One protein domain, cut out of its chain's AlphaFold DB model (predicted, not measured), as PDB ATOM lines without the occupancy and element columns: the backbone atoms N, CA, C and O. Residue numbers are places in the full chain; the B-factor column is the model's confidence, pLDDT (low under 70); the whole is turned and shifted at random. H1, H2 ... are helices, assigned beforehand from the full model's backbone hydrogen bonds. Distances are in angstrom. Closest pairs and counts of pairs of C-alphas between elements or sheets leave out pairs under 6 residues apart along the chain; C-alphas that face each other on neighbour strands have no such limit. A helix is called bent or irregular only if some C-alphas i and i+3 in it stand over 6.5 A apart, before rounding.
ATOM      1  N   ASN A 130     122.977 181.860  86.290       98.44
ATOM      2  CA  ASN A 130     121.556 181.812  85.950       98.44
ATOM      3  C   ASN A 130     120.662 182.403  87.055       98.44
ATOM      4  O   ASN A 130     119.706 183.114  86.751       98.44
ATOM      5  N   ALA A 131     120.964 182.136  88.331       98.06
ATOM      6  CA  ALA A 131     120.235 182.739  89.443       98.06
ATOM      7  C   ALA A 131     120.472 184.256  89.511       98.06
ATOM      8  O   ALA A 131     119.510 185.003  89.683       98.06
ATOM      9  N   CYS A 132     121.713 184.716  89.318       98.12
ATOM     10  CA  CYS A 132     122.025 186.144  89.256       98.12
ATOM     11  C   CYS A 132     121.239 186.843  88.136       98.12
ATOM     12  O   CYS A 132     120.583 187.849  88.393       98.12
ATOM     13  N   GLU A 133     121.227 186.292  86.923       98.38
ATOM     14  CA  GLU A 133     120.545 186.909  85.780       98.38
ATOM     15  C   GLU A 133     119.026 186.914  85.963       98.38
ATOM     16  O   GLU A 133     118.376 187.938  85.759       98.38
ATOM     17  N   ARG A 134     118.455 185.783  86.395       98.44
ATOM     18  CA  ARG A 134     117.001 185.606  86.495       98.44
ATOM     19  C   ARG A 134     116.377 186.312  87.697       98.44
ATOM     20  O   ARG A 134     115.228 186.731  87.606       98.44
ATOM     21  N   ILE A 135     117.082 186.378  88.827       98.06
ATOM     22  CA  ILE A 135     116.538 186.869  90.106       98.06
ATOM     23  C   ILE A 135     117.126 188.234  90.467       98.06
ATOM     24  O   ILE A 135     116.388 189.121  90.884       98.06
ATOM     25  N   LEU A 136     118.443 188.408  90.320       97.00
ATOM     26  CA  LEU A 136     119.151 189.630  90.732       97.00
ATOM     27  C   LEU A 136     119.315 190.648  89.592       97.00
ATOM     28  O   LEU A 136     119.734 191.775  89.846       97.00
ATOM     29  N   GLY A 137     119.019 190.264  88.345       98.06
ATOM     30  CA  GLY A 137     119.119 191.132  87.171       98.06
ATOM     31  C   GLY A 137     120.551 191.512  86.772       98.06
ATOM     32  O   GLY A 137     120.750 192.544  86.135       98.06
ATOM     33  N   CYS A 138     121.564 190.725  87.153       98.12
ATOM     34  CA  CYS A 138     122.967 190.969  86.788       98.12
ATOM     35  C   CYS A 138     123.742 189.662  86.563       98.12
ATOM     36  O   CYS A 138     123.300 188.602  86.991       98.12
ATOM     37  N   SER A 139     124.908 189.719  85.909       98.44
ATOM     38  CA  SER A 139     125.802 188.556  85.827       98.44
ATOM     39  C   SER A 139     126.525 188.321  87.157       98.44
ATOM     40  O   SER A 139     126.778 189.257  87.925       98.44
ATOM     41  N   ALA A 140     126.918 187.073  87.421       98.25
ATOM     42  CA  ALA A 140     127.732 186.735  88.591       98.25
ATOM     43  C   ALA A 140     129.082 187.477  88.593       98.25
ATOM     44  O   ALA A 140     129.538 187.922  89.645       98.25
ATOM     45  N   GLU A 141     129.682 187.675  87.416       98.19
ATOM     46  CA  GLU A 141     130.911 188.457  87.250       98.19
ATOM     47  C   GLU A 141     130.723 189.911  87.701       98.19
ATOM     48  O   GLU A 141     131.532 190.433  88.473       98.19
ATOM     49  N   ARG A 142     129.627 190.561  87.284       98.19
ATOM     50  CA  ARG A 142     129.349 191.940  87.696       98.19
ATOM     51  C   ARG A 142     129.094 192.035  89.194       98.19
ATOM     52  O   ARG A 142     129.618 192.950  89.825       98.19
ATOM     53  N   LEU A 143     128.349 191.088  89.765       96.81
ATOM     54  CA  LEU A 143     128.120 191.031  91.209       96.81
ATOM     55  C   LEU A 143     129.443 190.914  91.981       96.81
ATOM     56  O   LEU A 143     129.668 191.672  92.925       96.81
ATOM     57  N   TYR A 144     130.344 190.025  91.552       96.62
ATOM     58  CA  TYR A 144     131.672 189.868  92.149       96.62
ATOM     59  C   TYR A 144     132.509 191.150  92.046       96.62
ATOM     60  O   TYR A 144     133.049 191.620  93.049       96.62
ATOM     61  N   HIS A 145     132.575 191.757  90.858       97.81
ATOM     62  CA  HIS A 145     133.332 192.989  90.646       97.81
ATOM     63  C   HIS A 145     132.809 194.138  91.520       97.81
ATOM     64  O   HIS A 145     133.593 194.867  92.127       97.81
ATOM     65  N   THR A 146     131.484 194.282  91.641       95.88
ATOM     66  CA  THR A 146     130.874 195.261  92.549       95.88
ATOM     67  C   THR A 146     131.320 195.035  93.993       95.88
ATOM     68  O   THR A 146     131.734 195.993  94.641       95.88
ATOM     69  N   GLN A 147     131.306 193.794  94.491       94.88
ATOM     70  CA  GLN A 147     131.766 193.498  95.855       94.88
ATOM     71  C   GLN A 147     133.244 193.855  96.064       94.88
ATOM     72  O   GLN A 147     133.595 194.411  97.103       94.88
ATOM     73  N   MET A 148     134.112 193.596  95.080       96.06
ATOM     74  CA  MET A 148     135.535 193.938  95.184       96.06
ATOM     75  C   MET A 148     135.771 195.451  95.266       96.06
ATOM     76  O   MET A 148     136.484 195.900  96.160       96.06
ATOM     77  N   VAL A 149     135.126 196.242  94.403       96.69
ATOM     78  CA  VAL A 149     135.290 197.708  94.405       96.69
ATOM     79  C   VAL A 149     134.731 198.341  95.684       96.69
ATOM     80  O   VAL A 149     135.345 199.249  96.245       96.69
ATOM     81  N   LEU A 150     133.582 197.862  96.176       96.25
ATOM     82  CA  LEU A 150     132.989 198.374  97.416       96.25
ATOM     83  C   LEU A 150     133.845 198.037  98.640       96.25
ATOM     84  O   LEU A 150     134.022 198.893  99.506       96.25
ATOM     85  N   LYS A 151     134.430 196.834  98.686       95.81
ATOM     86  CA  LYS A 151     135.386 196.439  99.727       95.81
ATOM     87  C   LYS A 151     136.573 197.404  99.790       95.81
ATOM     88  O   LYS A 151     136.918 197.865 100.875       95.81
ATOM     89  N   ASP A 152     137.174 197.742  98.651       95.94
ATOM     90  CA  ASP A 152     138.344 198.629  98.614       95.94
ATOM     91  C   ASP A 152     138.006 200.040  99.131       95.94
ATOM     92  O   ASP A 152     138.762 200.627  99.911       95.94
ATOM     93  N   ALA A 153     136.829 200.565  98.767       96.00
ATOM     94  CA  ALA A 153     136.323 201.829  99.301       96.00
ATOM     95  C   ALA A 153     136.021 201.754 100.811       96.00
ATOM     96  O   ALA A 153     136.352 202.683 101.549       96.00
ATOM     97  N   GLY A 154     135.442 200.646 101.286       95.19
ATOM     98  CA  GLY A 154     135.163 200.415 102.706       95.19
ATOM     99  C   GLY A 154     136.435 200.387 103.557       95.19
ATOM    100  O   GLY A 154     136.504 201.069 104.582       95.19
ATOM    101  N   ILE A 155     137.480 199.699 103.080       94.31
ATOM    102  CA  ILE A 155     138.812 199.685 103.709       94.31
ATOM    103  C   ILE A 155     139.385 201.104 103.772       94.31
ATOM    104  O   ILE A 155     139.832 201.544 104.831       94.31
ATOM    105  N   ARG A 156     139.339 201.847 102.657       95.25
ATOM    106  CA  ARG A 156     139.804 203.243 102.593       95.25
ATOM    107  C   ARG A 156     139.076 204.141 103.601       95.25
ATOM    108  O   ARG A 156     139.685 205.072 104.119       95.25
ATOM    109  N   ASN A 157     137.801 203.864 103.865       94.56
ATOM    110  CA  ASN A 157     136.954 204.617 104.788       94.56
ATOM    111  C   ASN A 157     137.071 204.153 106.257       94.56
ATOM    112  O   ASN A 157     136.419 204.721 107.128       94.56
ATOM    113  N   GLY A 158     137.868 203.119 106.552       91.81
ATOM    114  CA  GLY A 158     138.018 202.587 107.910       91.81
ATOM    115  C   GLY A 158     136.761 201.901 108.451       91.81
ATOM    116  O   GLY A 158     136.547 201.887 109.662       91.81
ATOM    117  N   GLN A 159     135.912 201.357 107.574       91.06
ATOM    118  CA  GLN A 159     134.748 200.578 107.996       91.06
ATOM    119  C   GLN A 159     135.186 199.267 108.658       91.06
ATOM    120  O   GLN A 159     136.157 198.634 108.238       91.06
ATOM    121  N   PHE A 160     134.470 198.852 109.704       86.69
ATOM    122  CA  PHE A 160     134.731 197.576 110.360       86.69
ATOM    123  C   PHE A 160     134.136 196.425 109.549       86.69
ATOM    124  O   PHE A 160     132.946 196.415 109.239       86.69
ATOM    125  N   GLY A 161     134.981 195.446 109.224       82.38
ATOM    126  CA  GLY A 161     134.593 194.296 108.414       82.38
ATOM    127  C   GLY A 161     134.365 194.634 106.936       82.38
ATOM    128  O   GLY A 161     134.768 195.681 106.436       82.38
ATOM    129  N   CYS A 162     133.741 193.698 106.219       87.00
ATOM    130  CA  CYS A 162     133.375 193.839 104.811       87.00
ATOM    131  C   CYS A 162     131.916 193.413 104.643       87.00
ATOM    132  O   CYS A 162     131.615 192.225 104.540       87.00
ATOM    133  N   ASN A 163     131.011 194.385 104.643       90.81
ATOM    134  CA  ASN A 163     129.580 194.160 104.493       90.81
ATOM    135  C   ASN A 163     128.925 195.312 103.711       90.81
ATOM    136  O   ASN A 163     129.561 196.325 103.433       90.81
ATOM    137  N   ILE A 164     127.657 195.126 103.332       93.00
ATOM    138  CA  ILE A 164     126.852 196.153 102.652       93.00
ATOM    139  C   ILE A 164     125.801 196.737 103.602       93.00
ATOM    140  O   ILE A 164     125.687 197.951 103.736       93.00
ATOM    141  N   ASN A 165     124.995 195.877 104.231       92.81
ATOM    142  CA  ASN A 165     123.876 196.283 105.084       92.81
ATOM    143  C   ASN A 165     123.509 195.221 106.140       92.81
ATOM    144  O   ASN A 165     122.331 195.049 106.462       92.81
ATOM    145  N   THR A 166     124.500 194.511 106.691       92.75
ATOM    146  CA  THR A 166     124.301 193.487 107.742       92.75
ATOM    147  C   THR A 166     123.509 194.032 108.925       92.75
ATOM    148  O   THR A 166     122.586 193.367 109.398       92.75
ATOM    149  N   ALA A 167     123.777 195.282 109.315       94.06
ATOM    150  CA  ALA A 167     123.047 195.988 110.362       94.06
ATOM    151  C   ALA A 167     121.523 195.968 110.156       94.06
ATOM    152  O   ALA A 167     120.796 195.768 111.123       94.06
ATOM    153  N   ASN A 168     121.021 196.100 108.921       96.38
ATOM    154  CA  ASN A 168     119.577 196.100 108.661       96.38
ATOM    155  C   ASN A 168     118.941 194.742 108.981       96.38
ATOM    156  O   ASN A 168     117.890 194.682 109.618       96.38
ATOM    157  N   ILE A 169     119.578 193.650 108.545       96.31
ATOM    158  CA  ILE A 169     119.068 192.289 108.760       96.31
ATOM    159  C   ILE A 169     119.174 191.909 110.238       96.31
ATOM    160  O   ILE A 169     118.208 191.418 110.819       96.31
ATOM    161  N   VAL A 170     120.321 192.190 110.861       95.25
ATOM    162  CA  VAL A 170     120.561 191.927 112.286       95.25
ATOM    163  C   VAL A 170     119.585 192.723 113.150       95.25
ATOM    164  O   VAL A 170     118.967 192.148 114.040       95.25
ATOM    165  N   ALA A 171     119.365 194.006 112.852       97.19
ATOM    166  CA  ALA A 171     118.397 194.837 113.565       97.19
ATOM    167  C   ALA A 171     116.972 194.280 113.462       97.19
ATOM    168  O   ALA A 171     116.286 194.161 114.476       97.19
ATOM    169  N   ALA A 172     116.537 193.897 112.257       97.81
ATOM    170  CA  ALA A 172     115.216 193.313 112.050       97.81
ATOM    171  C   ALA A 172     115.043 192.009 112.847       97.81
ATOM    172  O   ALA A 172     114.023 191.822 113.516       97.81
ATOM    173  N   LEU A 173     116.049 191.129 112.836       96.81
ATOM    174  CA  LEU A 173     116.049 189.900 113.630       96.81
ATOM    175  C   LEU A 173     116.031 190.195 115.132       96.81
ATOM    176  O   LEU A 173     115.236 189.606 115.858       96.81
ATOM    177  N   PHE A 174     116.859 191.124 115.604       96.31
ATOM    178  CA  PHE A 174     116.959 191.457 117.022       96.31
ATOM    179  C   PHE A 174     115.639 192.010 117.553       96.31
ATOM    180  O   PHE A 174     115.124 191.514 118.550       96.31
ATOM    181  N   VAL A 175     115.045 192.972 116.846       97.69
ATOM    182  CA  VAL A 175     113.761 193.566 117.233       97.69
ATOM    183  C   VAL A 175     112.635 192.530 117.185       97.69
ATOM    184  O   VAL A 175     111.850 192.441 118.126       97.69
ATOM    185  N   SER A 176     112.564 191.712 116.130       98.06
ATOM    186  CA  SER A 176     111.488 190.719 115.980       98.06
ATOM    187  C   SER A 176     111.588 189.537 116.947       98.06
ATOM    188  O   SER A 176     110.572 188.923 117.260       98.06
ATOM    189  N   THR A 177     112.787 189.229 117.446       96.75
ATOM    190  CA  THR A 177     113.032 188.105 118.369       96.75
ATOM    191  C   THR A 177     113.330 188.544 119.806       96.75
ATOM    192  O   THR A 177     113.751 187.725 120.622       96.75
ATOM    193  N   GLY A 178     113.110 189.823 120.136       95.81
ATOM    194  CA  GLY A 178     113.246 190.349 121.498       95.81
ATOM    195  C   GLY A 178     114.683 190.418 122.030       95.81
ATOM    196  O   GLY A 178     114.888 190.316 123.237       95.81
ATOM    197  N   GLN A 179     115.677 190.565 121.152       94.56
ATOM    198  CA  GLN A 179     117.073 190.794 121.538       94.56
ATOM    199  C   GLN A 179     117.323 192.270 121.896       94.56
ATOM    200  O   GLN A 179     116.525 193.157 121.589       94.56
ATOM    201  N   ASP A 180     118.470 192.553 122.518       94.69
ATOM    202  CA  ASP A 180     118.887 193.921 122.843       94.69
ATOM    203  C   ASP A 180     119.333 194.674 121.579       94.69
ATOM    204  O   ASP A 180     120.424 194.450 121.059       94.69
ATOM    205  N   ALA A 181     118.509 195.608 121.097       94.88
ATOM    206  CA  ALA A 181     118.824 196.424 119.923       94.88
ATOM    207  C   ALA A 181     120.113 197.259 120.083       94.88
ATOM    208  O   ALA A 181     120.759 197.591 119.093       94.88
ATOM    209  N   GLY A 182     120.551 197.565 121.309       93.19
ATOM    210  CA  GLY A 182     121.831 198.240 121.544       93.19
ATOM    211  C   GLY A 182     123.044 197.397 121.132       93.19
ATOM    212  O   GLY A 182     124.097 197.951 120.820       93.19
ATOM    213  N   SER A 183     122.894 196.073 121.070       93.50
ATOM    214  CA  SER A 183     123.938 195.148 120.622       93.50
ATOM    215  C   SER A 183     124.069 195.062 119.094       93.50
ATOM    216  O   SER A 183     124.921 194.334 118.600       93.50
ATOM    217  N   ILE A 184     123.300 195.836 118.314       93.38
ATOM    218  CA  ILE A 184     123.490 195.892 116.853       93.38
ATOM    219  C   ILE A 184     124.909 196.365 116.510       93.38
ATOM    220  O   ILE A 184     125.534 195.786 115.633       93.38
ATOM    221  N   ALA A 185     125.456 197.340 117.245       90.31
ATOM    222  CA  ALA A 185     126.780 197.917 116.977       90.31
ATOM    223  C   ALA A 185     127.952 196.918 117.069       90.31
ATOM    224  O   ALA A 185     129.042 197.199 116.579       90.31
ATOM    225  N   GLU A 186     127.745 195.788 117.741       88.88
ATOM    226  CA  GLU A 186     128.729 194.715 117.917       88.88
ATOM    227  C   GLU A 186     128.376 193.447 117.125       88.88
ATOM    228  O   GLU A 186     129.237 192.590 116.958       88.88
ATOM    229  N   ALA A 187     127.136 193.329 116.636       89.88
ATOM    230  CA  ALA A 187     126.640 192.182 115.878       89.88
ATOM    231  C   ALA A 187     126.580 192.421 114.354       89.88
ATOM    232  O   ALA A 187     126.310 191.478 113.608       89.88
TER     233      ALA A 187
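Overview. This is residues 130 to 187 of the 188 residues of the protein "Hydroxymethylglutaryl-CoA reductase" of Aspergillus arachidicola (UniProt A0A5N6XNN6). The longest helix, H2, is one arm of an open, flat V; beyond the link of residues 157 to 165, the hairpin of H3 and H4 makes the other, and short H1 sits at H2's far end. The 58 printed residues hold four named helices, H1 to H4 in chain order, and no named strand: all helix. The whole is only just loose, close to extended, with a radius of gyration of the C-alphas of 15.0 A and spans of 38 by 31 by 9 A.

Along the chain. Find C-alpha 140 at (127.732, 186.735, 88.591); from there H2, residues 140 to 156, runs 24.8 A. H1, residues 130 to 136, spans 9.5 A. H3, residues 166 to 176, spans 15.5 A. H4, residues 181 to 187, spans 9.8 A and ends at (126.640, 192.182, 115.878); it is only just irregular, C-alphas 182 and 185 being 6.7 A apart.

Arrangement. H2 is close to but not clearly touching H1, the closest C-alphas, of Cys 132 and Ala 140, being 5.8 A apart, at a steep tilt of 53 degrees, the same way. H2 and H3 are apart. H3 and H4, a helical hairpin, touch, with the closest C-alphas, of Phe 174 and Ala 181, 6.0 A apart; they run opposite ways at a shallow tilt of 34.8 degrees, only just short of steep. Every O i to N i+4 pair is within hydrogen-bond range in H1, H2 and H3; in H4, 1 of 3 is, beside 3 of 4 O i to N i+3 pairs.

Size, cuts and confidence. Look from Asn 130 to Gly 182 for the farthest C-alphas, 39.2 A apart. The printed part has no cut, no link is long, and no printed residue is under 70 in pLDDT.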